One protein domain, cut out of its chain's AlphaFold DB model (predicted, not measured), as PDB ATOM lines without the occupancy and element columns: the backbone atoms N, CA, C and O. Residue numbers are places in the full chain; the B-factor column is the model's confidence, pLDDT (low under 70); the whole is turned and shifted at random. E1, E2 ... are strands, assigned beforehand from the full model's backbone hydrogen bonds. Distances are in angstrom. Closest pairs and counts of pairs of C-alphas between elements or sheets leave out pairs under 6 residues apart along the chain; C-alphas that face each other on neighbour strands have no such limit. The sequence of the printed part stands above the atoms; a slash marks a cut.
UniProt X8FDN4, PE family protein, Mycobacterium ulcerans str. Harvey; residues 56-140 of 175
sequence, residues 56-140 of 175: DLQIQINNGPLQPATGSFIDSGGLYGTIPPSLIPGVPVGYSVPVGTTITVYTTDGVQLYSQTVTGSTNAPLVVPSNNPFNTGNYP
ATOM      1  N   ASP A  56      55.888  59.227  12.783       96.50
ATOM      2  CA  ASP A  56      55.075  58.822  11.637       96.50
ATOM      3  C   ASP A  56      55.450  57.403  11.206       96.50
ATOM      4  O   ASP A  56      56.626  57.054  11.094       96.50
ATOM      5  N   LEU A  57      54.436  56.574  10.959       98.03
ATOM      6  CA  LEU A  57      54.593  55.163  10.601       98.03
ATOM      7  C   LEU A  57      53.795  54.822   9.342       98.03
ATOM      8  O   LEU A  57      52.927  55.575   8.897       98.03
ATOM      9  N   GLN A  58      54.067  53.643   8.794       98.40
ATOM     10  CA  GLN A  58      53.220  52.989   7.799       98.40
ATOM     11  C   GLN A  58      52.690  51.680   8.385       98.40
ATOM     12  O   GLN A  58      53.449  50.887   8.947       98.40
ATOM     13  N   ILE A  59      51.384  51.455   8.270       98.51
ATOM     14  CA  ILE A  59      50.688  50.311   8.858       98.51
ATOM     15  C   ILE A  59      50.089  49.468   7.743       98.51
ATOM     16  O   ILE A  59      49.389  49.974   6.867       98.51
ATOM     17  N   GLN A  60      50.341  48.167   7.797       98.53
ATOM     18  CA  GLN A  60      49.701  47.182   6.943       98.53
ATOM     19  C   GLN A  60      48.809  46.282   7.793       98.53
ATOM     20  O   GLN A  60      49.270  45.677   8.761       98.53
ATOM     21  N   ILE A  61      47.539  46.167   7.407       98.43
ATOM     22  CA  ILE A  61      46.613  45.197   7.990       98.43
ATOM     23  C   ILE A  61      46.491  44.002   7.051       98.43
ATOM     24  O   ILE A  61      46.110  44.144   5.887       98.43
ATOM     25  N   ASN A  62      46.789  42.813   7.568       97.45
ATOM     26  CA  ASN A  62      46.884  41.563   6.822       97.45
ATOM     27  C   ASN A  62      47.792  41.738   5.591       97.45
ATOM     28  O   ASN A  62      48.911  42.219   5.716       97.45
ATOM     29  N   ASN A  63      47.299  41.392   4.402       95.87
ATOM     30  CA  ASN A  63      47.984  41.609   3.123       95.87
ATOM     31  C   ASN A  63      47.436  42.842   2.379       95.87
ATOM     32  O   ASN A  63      47.478  42.899   1.152       95.87
ATOM     33  N   GLY A  64      46.834  43.787   3.108       97.04
ATOM     34  CA  GLY A  64      46.293  45.023   2.550       97.04
ATOM     35  C   GLY A  64      47.380  46.002   2.086       97.04
ATOM     36  O   GLY A  64      48.576  45.718   2.196       97.04
ATOM     37  N   PRO A  65      46.982  47.177   1.569       97.14
ATOM     38  CA  PRO A  65      47.929  48.240   1.245       97.14
ATOM     39  C   PRO A  65      48.586  48.812   2.511       97.14
ATOM     40  O   PRO A  65      47.992  48.785   3.593       97.14
ATOM     41  N   LEU A  66      49.791  49.368   2.357       97.67
ATOM     42  CA  LEU A  66      50.403  50.228   3.373       97.67
ATOM     43  C   LEU A  66      49.585  51.514   3.512       97.67
ATOM     44  O   LEU A  66      49.209  52.126   2.511       97.67
ATOM     45  N   GLN A  67      49.313  51.906   4.751       98.01
ATOM     46  CA  GLN A  67      48.546  53.098   5.085       98.01
ATOM     47  C   GLN A  67      49.363  54.009   6.008       98.01
ATOM     48  O   GLN A  67      49.919  53.518   6.997       98.01
ATOM     49  N   PRO A  68      49.413  55.327   5.746       97.82
ATOM     50  CA  PRO A  68      50.104  56.257   6.625       97.82
ATOM     51  C   PRO A  68      49.395  56.355   7.978       97.82
ATOM     52  O   PRO A  68      48.174  56.499   8.047       97.82
ATOM     53  N   ALA A  69      50.177  56.330   9.052       97.44
ATOM     54  CA  ALA A  69      49.720  56.551  10.417       97.44
ATOM     55  C   ALA A  69      50.554  57.671  11.050       97.44
ATOM     56  O   ALA A  69      51.607  57.438  11.649       97.44
ATOM     57  N   THR A  70      50.086  58.904  10.871       95.49
ATOM     58  CA  THR A  70      50.768  60.115  11.339       95.49
ATOM     59  C   THR A  70      50.574  60.329  12.836       95.49
ATOM     60  O   THR A  70      49.467  60.131  13.340       95.49
ATOM     61  N   GLY A  71      51.618  60.773  13.537       94.26
ATOM     62  CA  GLY A  71      51.562  61.027  14.980       94.26
ATOM     63  C   GLY A  71      51.301  59.768  15.816       94.26
ATOM     64  O   GLY A  71      50.645  59.834  16.855       94.26
ATOM     65  N   SER A  72      51.772  58.616  15.338       96.62
ATOM     66  CA  SER A  72      51.672  57.335  16.033       96.62
ATOM     67  C   SER A  72      52.554  57.299  17.279       96.62
ATOM     68  O   SER A  72      53.603  57.934  17.326       96.62
ATOM     69  N   PHE A  73      52.166  56.495  18.266       95.60
ATOM     70  CA  PHE A  73      52.896  56.321  19.521       95.60
ATOM     71  C   PHE A  73      53.573  54.950  19.575       95.60
ATOM     72  O   PHE A  73      52.888  53.927  19.525       95.60
ATOM     73  N   ILE A  74      54.898  54.917  19.747       95.28
ATOM     74  CA  ILE A  74      55.621  53.721  20.199       95.28
ATOM     75  C   ILE A  74      55.728  53.788  21.724       95.28
ATOM     76  O   ILE A  74      56.580  54.487  22.272       95.28
ATOM     77  N   ASP A  75      54.829  53.090  22.413       93.62
ATOM     78  CA  ASP A  75      54.518  53.364  23.818       93.62
ATOM     79  C   ASP A  75      54.476  52.091  24.673       93.62
ATOM     80  O   ASP A  75      53.498  51.342  24.692       93.62
ATOM     81  N   SER A  76      55.539  51.874  25.451       92.32
ATOM     82  CA  SER A  76      55.653  50.736  26.370       92.32
ATOM     83  C   SER A  76      54.609  50.746  27.495       92.32
ATOM     84  O   SER A  76      54.366  49.700  28.100       92.32
ATOM     85  N   GLY A  77      53.985  51.896  27.772       90.96
ATOM     86  CA  GLY A  77      52.908  52.064  28.746       90.96
ATOM     87  C   GLY A  77      51.500  51.854  28.176       90.96
ATOM     88  O   GLY A  77      50.558  51.726  28.955       90.96
ATOM     89  N   GLY A  78      51.346  51.754  26.852       90.73
ATOM     90  CA  GLY A  78      50.057  51.719  26.146       90.73
ATOM     91  C   GLY A  78      49.280  50.398  26.232       90.73
ATOM     92  O   GLY A  78      48.406  50.147  25.402       90.73
ATOM     93  N   LEU A  79      49.599  49.524  27.195       93.12
ATOM     94  CA  LEU A  79      49.047  48.166  27.325       93.12
ATOM     95  C   LEU A  79      49.093  47.409  25.987       93.12
ATOM     96  O   LEU A  79      50.178  47.154  25.475       93.12
ATOM     97  N   TYR A  80      47.940  47.051  25.420       95.72
ATOM     98  CA  TYR A  80      47.820  46.263  24.189       95.72
ATOM     99  C   TYR A  80      47.696  47.120  22.922       95.72
ATOM    100  O   TYR A  80      47.524  46.574  21.834       95.72
ATOM    101  N   GLY A  81      47.805  48.446  23.059       97.83
ATOM    102  CA  GLY A  81      47.764  49.400  21.959       97.83
ATOM    103  C   GLY A  81      46.356  49.828  21.552       97.83
ATOM    104  O   GLY A  81      45.339  49.320  22.037       97.83
ATOM    105  N   THR A  82      46.302  50.785  20.632       98.12
ATOM    106  CA  THR A  82      45.062  51.322  20.061       98.12
ATOM    107  C   THR A  82      45.209  51.547  18.565       98.12
ATOM    108  O   THR A  82      46.298  51.837  18.076       98.12
ATOM    109  N   ILE A  83      44.106  51.447  17.826       98.47
ATOM    110  CA  ILE A  83      44.094  51.650  16.376       98.47
ATOM    111  C   ILE A  83      42.856  52.458  15.947       98.47
ATOM    112  O   ILE A  83      41.744  52.129  16.360       98.47
ATOM    113  N   PRO A  84      43.000  53.526  15.146       97.88
ATOM    114  CA  PRO A  84      41.850  54.234  14.592       97.88
ATOM    115  C   PRO A  84      41.154  53.414  13.490       97.88
ATOM    116  O   PRO A  84      41.812  52.664  12.762       97.88
ATOM    117  N   PRO A  85      39.835  53.594  13.284       96.98
ATOM    118  CA  PRO A  85      39.057  52.857  12.284       96.98
ATOM    119  C   PRO A  85      39.504  53.117  10.841       96.98
ATOM    120  O   PRO A  85      39.207  52.309   9.968       96.98
ATOM    121  N   SER A  86      40.225  54.214  10.575       96.17
ATOM    122  CA  SER A  86      40.806  54.495   9.256       96.17
ATOM    123  C   SER A  86      41.822  53.440   8.825       96.17
ATOM    124  O   SER A  86      41.878  53.129   7.643       96.17
ATOM    125  N   LEU A  87      42.577  52.867   9.770       97.73
ATOM    126  CA  LEU A  87      43.579  51.836   9.490       97.73
ATOM    127  C   LEU A  87      42.971  50.431   9.424       97.73
ATOM    128  O   LEU A  87      43.512  49.564   8.741       97.73
ATOM    129  N   ILE A  88      41.845  50.206  10.111       97.36
ATOM    130  CA  ILE A  88      41.155  48.913  10.192       97.36
ATOM    131  C   ILE A  88      39.648  49.050   9.887       97.36
ATOM    132  O   ILE A  88      38.797  48.922  10.773       97.36
ATOM    133  N   PRO A  89      39.281  49.322   8.622       93.17
ATOM    134  CA  PRO A  89      37.887  49.530   8.253       93.17
ATOM    135  C   PRO A  89      37.029  48.293   8.553       93.17
ATOM    136  O   PRO A  89      37.442  47.155   8.332       93.17
ATOM    137  N   GLY A  90      35.807  48.525   9.039       94.59
ATOM    138  CA  GLY A  90      34.825  47.474   9.334       94.59
ATOM    139  C   GLY A  90      34.815  46.967  10.780       94.59
ATOM    140  O   GLY A  90      33.894  46.238  11.143       94.59
ATOM    141  N   VAL A  91      35.768  47.377  11.624       96.83
ATOM    142  CA  VAL A  91      35.742  47.074  13.065       96.83
ATOM    143  C   VAL A  91      35.189  48.285  13.833       96.83
ATOM    144  O   VAL A  91      35.740  49.379  13.700       96.83
ATOM    145  N   PRO A  92      34.100  48.144  14.615       97.15
ATOM    146  CA  PRO A  92      33.515  49.277  15.329       97.15
ATOM    147  C   PRO A  92      34.422  49.811  16.445       97.15
ATOM    148  O   PRO A  92      35.138  49.059  17.104       97.15
ATOM    149  N   VAL A  93      34.330  51.115  16.713       97.99
ATOM    150  CA  VAL A  93      34.978  51.743  17.875       97.99
ATOM    151  C   VAL A  93      34.502  51.081  19.172       97.99
ATOM    152  O   VAL A  93      33.319  50.776  19.323       97.99
ATOM    153  N   GLY A  94      35.425  50.867  20.110       97.32
ATOM    154  CA  GLY A  94      35.174  50.193  21.386       97.32
ATOM    155  C   GLY A  94      35.346  48.673  21.340       97.32
ATOM    156  O   GLY A  94      35.299  48.032  22.387       97.32
ATOM    157  N   TYR A  95      35.587  48.094  20.160       97.54
ATOM    158  CA  TYR A  95      35.902  46.675  20.000       97.54
ATOM    159  C   TYR A  95      37.410  46.470  19.881       97.54
ATOM    160  O   TYR A  95      38.134  47.325  19.377       97.54
ATOM    161  N   SER A  96      37.894  45.317  20.330       97.53
ATOM    162  CA  SER A  96      39.266  44.891  20.052       97.53
ATOM    163  C   SER A  96      39.416  44.454  18.595       97.53
ATOM    164  O   SER A  96      38.479  43.915  18.000       97.53
ATOM    165  N   VAL A  97      40.615  44.630  18.038       98.26
ATOM    166  CA  VAL A  97      40.983  44.057  16.737       98.26
ATOM    167  C   VAL A  97      40.705  42.540  16.741       98.26
ATOM    168  O   VAL A  97      41.089  41.864  17.700       98.26
ATOM    169  N   PRO A  98      40.056  41.976  15.703       97.89
ATOM    170  CA  PRO A  98      39.728  40.553  15.661       97.89
ATOM    171  C   PRO A  98      40.954  39.633  15.687       97.89
ATOM    172  O   PRO A  98      41.972  39.906  15.043       97.89
ATOM    173  N   VAL A  99      40.820  38.490  16.366       98.24
ATOM    174  CA  VAL A  99      41.805  37.396  16.342       98.24
ATOM    175  C   VAL A  99      42.075  36.948  14.903       98.24
ATOM    176  O   VAL A  99      41.157  36.847  14.093       98.24
ATOM    177  N   GLY A 100      43.343  36.678  14.596       98.14
ATOM    178  CA  GLY A 100      43.823  36.324  13.260       98.14
ATOM    179  C   GLY A 100      44.243  37.523  12.407       98.14
ATOM    180  O   GLY A 100      44.877  37.324  11.375       98.14
ATOM    181  N   THR A 101      43.953  38.754  12.838       98.49
ATOM    182  CA  THR A 101      44.443  39.959  12.155       98.49
ATOM    183  C   THR A 101      45.951  40.093  12.347       98.49
ATOM    184  O   THR A 101      46.431  40.077  13.482       98.49
ATOM    185  N   THR A 102      46.691  40.280  11.256       98.42
ATOM    186  CA  THR A 102      48.110  40.650  11.290       98.42
ATOM    187  C   THR A 102      48.252  42.154  11.101       98.42
ATOM    188  O   THR A 102      47.699  42.720  10.165       98.42
ATOM    189  N   ILE A 103      48.993  42.803  11.988       98.57
ATOM    190  CA  ILE A 103      49.343  44.219  11.930       98.57
ATOM    191  C   ILE A 103      50.852  44.279  11.734       98.57
ATOM    192  O   ILE A 103      51.604  43.877  12.623       98.57
ATOM    193  N   THR A 104      51.304  44.766  10.584       98.53
ATOM    194  CA  THR A 104      52.730  44.978  10.322       98.53
ATOM    195  C   THR A 104      53.022  46.468  10.289       98.53
ATOM    196  O   THR A 104      52.321  47.237   9.632       98.53
ATOM    197  N   VAL A 105      54.045  46.874  11.034       98.36
ATOM    198  CA  VAL A 105      54.422  48.272  11.236       98.36
ATOM    199  C   VAL A 105      55.763  48.526  10.575       98.36
ATOM    200  O   VAL A 105      56.719  47.776  10.780       98.36
ATOM    201  N   TYR A 106      55.830  49.606   9.809       98.35
ATOM    202  CA  TYR A 106      56.990  50.018   9.038       98.35
ATOM    203  C   TYR A 106      57.355  51.467   9.356       98.35
ATOM    204  O   TYR A 106      56.513  52.270   9.772       98.35
ATOM    205  N   THR A 107      58.612  51.808   9.105       97.30
ATOM    206  CA  THR A 107      59.053  53.192   8.936       97.30
ATOM    207  C   THR A 107      58.382  53.820   7.704       97.30
ATOM    208  O   THR A 107      57.852  53.123   6.832       97.30
ATOM    209  N   THR A 108      58.428  55.147   7.581       96.56
ATOM    210  CA  THR A 108      57.860  55.864   6.424       96.56
ATOM    211  C   THR A 108      58.529  55.534   5.087       96.56
ATOM    212  O   THR A 108      57.905  55.716   4.047       96.56
ATOM    213  N   ASP A 109      59.772  55.047   5.102       95.38
ATOM    214  CA  ASP A 109      60.541  54.599   3.934       95.38
ATOM    215  C   ASP A 109      60.432  53.083   3.667       95.38
ATOM    216  O   ASP A 109      61.066  52.572   2.746       95.38
ATOM    217  N   GLY A 110      59.589  52.360   4.417       95.93
ATOM    218  CA  GLY A 110      59.230  50.968   4.122       95.93
ATOM    219  C   GLY A 110      60.099  49.897   4.788       95.93
ATOM    220  O   GLY A 110      59.996  48.723   4.430       95.93
ATOM    221  N   VAL A 111      60.923  50.249   5.777       96.80
ATOM    222  CA  VAL A 111      61.648  49.276   6.606       96.80
ATOM    223  C   VAL A 111      60.705  48.708   7.662       96.80
ATOM    224  O   VAL A 111      60.101  49.443   8.440       96.80
ATOM    225  N   GLN A 112      60.568  47.382   7.716       96.56
ATOM    226  CA  GLN A 112      59.711  46.730   8.707       96.56
ATOM    227  C   GLN A 112      60.289  46.889  10.119       96.56
ATOM    228  O   GLN A 112      61.428  46.501  10.373       96.56
ATOM    229  N   LEU A 113      59.476  47.390  11.050       96.61
ATOM    230  CA  LEU A 113      59.806  47.467  12.473       96.61
ATOM    231  C   LEU A 113      59.400  46.178  13.189       96.61
ATOM    232  O   LEU A 113      60.229  45.508  13.800       96.61
ATOM    233  N   TYR A 114      58.124  45.801  13.098       96.94
ATOM    234  CA  TYR A 114      57.614  44.566  13.688       96.94
ATOM    235  C   TYR A 114      56.324  44.098  13.009       96.94
ATOM    236  O   TYR A 114      55.682  44.847  12.277       96.94
ATOM    237  N   SER A 115      55.942  42.850  13.278       97.31
ATOM    238  CA  SER A 115      54.645  42.293  12.895       97.31
ATOM    239  C   SER A 115      53.990  41.638  14.107       97.31
ATOM    240  O   SER A 115      54.667  40.994  14.909       97.31
ATOM    241  N   GLN A 116      52.684  41.836  14.252       97.26
ATOM    242  CA  GLN A 116      51.861  41.353  15.352       97.26
ATOM    243  C   GLN A 116      50.643  40.633  14.789       97.26
ATOM    244  O   GLN A 116      49.797  41.253  14.153       97.26
ATOM    245  N   THR A 117      50.502  39.343  15.078       98.18
ATOM    246  CA  THR A 117      49.241  38.630  14.845       98.18
ATOM    247  C   THR A 117      48.425  38.623  16.129       98.18
ATOM    248  O   THR A 117      48.902  38.174  17.174       98.18
ATOM    249  N   VAL A 118      47.188  39.113  16.064       98.33
ATOM    250  CA  VAL A 118      46.264  39.101  17.200       98.33
ATOM    251  C   VAL A 118      45.844  37.662  17.491       98.33
ATOM    252  O   VAL A 118      45.287  36.982  16.631       98.33
ATOM    253  N   THR A 119      46.104  37.190  18.708       97.39
ATOM    254  CA  THR A 119      45.811  35.817  19.154       97.39
ATOM    255  C   THR A 119      44.775  35.772  20.272       97.39
ATOM    256  O   THR A 119      44.179  34.724  20.507       97.39
ATOM    257  N   GLY A 120      44.517  36.898  20.940       95.55
ATOM    258  CA  GLY A 120      43.513  37.015  21.991       95.55
ATOM    259  C   GLY A 120      43.455  38.424  22.575       95.55
ATOM    260  O   GLY A 120      44.119  39.341  22.100       95.55
ATOM    261  N   SER A 121      42.676  38.604  23.640       91.78
ATOM    262  CA  SER A 121      42.471  39.920  24.264       91.78
ATOM    263  C   SER A 121      43.746  40.548  24.838       91.78
ATOM    264  O   SER A 121      43.828  41.766  24.939       91.78
ATOM    265  N   THR A 122      44.757  39.745  25.178       92.50
ATOM    266  CA  THR A 122      46.023  40.209  25.770       92.50
ATOM    267  C   THR A 122      47.051  40.702  24.753       92.50
ATOM    268  O   THR A 122      48.169  41.050  25.128       92.50
ATOM    269  N   ASN A 123      46.715  40.712  23.462       95.17
ATOM    270  CA  ASN A 123      47.523  41.340  22.422       95.17
ATOM    271  C   ASN A 123      46.662  41.976  21.321       95.17
ATOM    272  O   ASN A 123      47.133  42.133  20.195       95.17
ATOM    273  N   ALA A 124      45.404  42.298  21.617       97.62
ATOM    274  CA  ALA A 124      44.501  42.922  20.662       97.62
ATOM    275  C   ALA A 124      44.415  44.429  20.938       97.62
ATOM    276  O   ALA A 124      43.894  44.810  21.991       97.62
ATOM    277  N   PRO A 125      44.861  45.292  20.005       98.22
ATOM    278  CA  PRO A 125      44.623  46.722  20.121       98.22
ATOM    279  C   PRO A 125      43.129  47.038  20.218       98.22
ATOM    280  O   PRO A 125      42.299  46.365  19.602       98.22
ATOM    281  N   LEU A 126      42.778  48.076  20.973       98.19
ATOM    282  CA  LEU A 126      41.413  48.600  21.012       98.19
ATOM    283  C   LEU A 126      41.176  49.532  19.818       98.19
ATOM    284  O   LEU A 126      41.990  50.419  19.553       98.19
ATOM    285  N   VAL A 127      40.045  49.386  19.128       98.38
ATOM    286  CA  VAL A 127      39.628  50.359  18.116       98.38
ATOM    287  C   VAL A 127      39.104  51.614  18.807       98.38
ATOM    288  O   VAL A 127      38.131  51.568  19.560       98.38
ATOM    289  N   VAL A 128      39.753  52.744  18.551       97.98
ATOM    290  CA  VAL A 128      39.480  54.041  19.192       97.98
ATOM    291  C   VAL A 128      38.851  55.032  18.207       97.98
ATOM    292  O   VAL A 128      38.931  54.807  17.003       97.98
ATOM    293  N   PRO A 129      38.209  56.124  18.665       97.37
ATOM    294  CA  PRO A 129      37.713  57.176  17.775       97.37
ATOM    295  C   PRO A 129      38.787  57.714  16.814       97.37
ATOM    296  O   PRO A 129      39.977  57.688  17.113       97.37
ATOM    297  N   SER A 130      38.373  58.237  15.657       94.58
ATOM    298  CA  SER A 130      39.277  58.633  14.561       94.58
ATOM    299  C   SER A 130      40.239  59.781  14.881       94.58
ATOM    300  O   SER A 130      41.192  59.991  14.141       94.58
ATOM    301  N   ASN A 131      39.987  60.544  15.942       93.93
ATOM    302  CA  ASN A 131      40.881  61.594  16.429       93.93
ATOM    303  C   ASN A 131      42.003  61.057  17.335       93.93
ATOM    304  O   ASN A 131      42.856  61.837  17.749       93.93
ATOM    305  N   ASN A 132      42.009  59.757  17.640       95.32
ATOM    306  CA  ASN A 132      43.075  59.119  18.399       95.32
ATOM    307  C   ASN A 132      44.063  58.430  17.441       95.32
ATOM    308  O   ASN A 132      43.636  57.682  16.557       95.32
ATOM    309  N   PRO A 133      45.376  58.640  17.615       96.05
ATOM    310  CA  PRO A 133      46.382  58.037  16.756       96.05
ATOM    311  C   PRO A 133      46.559  56.543  17.034       96.05
ATOM    312  O   PRO A 133      46.087  55.989  18.033       96.05
ATOM    313  N   PHE A 134      47.277  55.880  16.131       98.12
ATOM    314  CA  PHE A 134      47.753  54.524  16.366       98.12
ATOM    315  C   PHE A 134      48.744  54.509  17.541       98.12
ATOM    316  O   PHE A 134      49.623  55.364  17.634       98.12
ATOM    317  N   ASN A 135      48.614  53.532  18.435       97.62
ATOM    318  CA  ASN A 135      49.531  53.298  19.546       97.62
ATOM    319  C   ASN A 135      49.928  51.818  19.533       97.62
ATOM    320  O   ASN A 135      49.056  50.947  19.565       97.62
ATOM    321  N   THR A 136      51.230  51.531  19.497       97.41
ATOM    322  CA  THR A 136      51.756  50.157  19.415       97.41
ATOM    323  C   THR A 136      51.420  49.300  20.632       97.41
ATOM    324  O   THR A 136      51.499  48.072  20.571       97.41
ATOM    325  N   GLY A 137      51.144  49.940  21.769       95.95
ATOM    326  CA  GLY A 137      51.208  49.321  23.079       95.95
ATOM    327  C   GLY A 137      52.602  48.780  23.386       95.95
ATOM    328  O   GLY A 137      53.607  49.115  22.746       95.95
ATOM    329  N   ASN A 138      52.655  47.873  24.353       94.69
ATOM    330  CA  ASN A 138      53.886  47.249  24.813       94.69
ATOM    331  C   ASN A 138      54.433  46.173  23.863       94.69
ATOM    332  O   ASN A 138      55.557  45.716  24.069       94.69
ATOM    333  N   TYR A 139      53.678  45.773  22.834       95.99
ATOM    334  CA  TYR A 139      54.011  44.631  21.983       95.99
ATOM    335  C   TYR A 139      55.436  44.672  21.403       95.99
ATOM    336  O   TYR A 139      56.170  43.704  21.613       95.99
ATOM    337  N   PRO A 140      55.907  45.760  20.756       95.44
ATOM    338  CA  PRO A 140      57.271  45.794  20.223       95.44
ATOM    339  C   PRO A 140      58.350  45.654  21.314       95.44
ATOM    340  O   PRO A 140      59.383  45.033  21.074       95.44
TER     341      PRO A 140
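What this domain is: This is residues 56 to 140 of the 175 residues of the protein "PE family protein" of Mycobacterium ulcerans str. Harvey (UniProt X8FDN4). There is little regular structure: one strongly twisted wall of four antiparallel strands, with two long stretches without named elements, residues 74 to 101 and 118 to 140, wound together on one side of it. The 85 printed residues hold E1, E2, E3 and E4 along the chain, sheet order E2, E1, E3, E4, and no named helix. The class is all strand, with only 25 residues in named elements. The whole is compact, radius of gyration of the C-alphas 11.3 A, spanning 31 by 24 by 23 A.

Where its parts are: E1, residues 56 to 61, begins at C-alpha 56 (55.075, 58.822, 11.637) and measures 16.4 A. E2, residues 66 to 73, measures 17.4 A and bends by 78 degrees at residue 70. E3, residues 102 to 106, measures 13.1 A. E4, residues 112 to 117, measures 14.6 A and ends at C-alpha 117 (49.241, 38.630, 14.845).

How they stand to each other: Hairpin E1 and E2 is antiparallel at 131 degrees, with N 59 and O 67 2.8 A apart, within hydrogen-bond range. E1 and E3 are antiparallel at 153 degrees; N 106 and O 58 are within range at 2.8 A. In hairpin E3 and E4, at 168 degrees, N 103 and O 116 are within range at 2.8 A. Edge strands E2 and E4 are apart.

The domain as a whole: The C-alphas farthest apart, of Gly 94 and Asp 109, are 31.1 A apart. The printed part has no cut. The link E2 to E3 is long, 28 residues. No printed residue is under 70 in pLDDT.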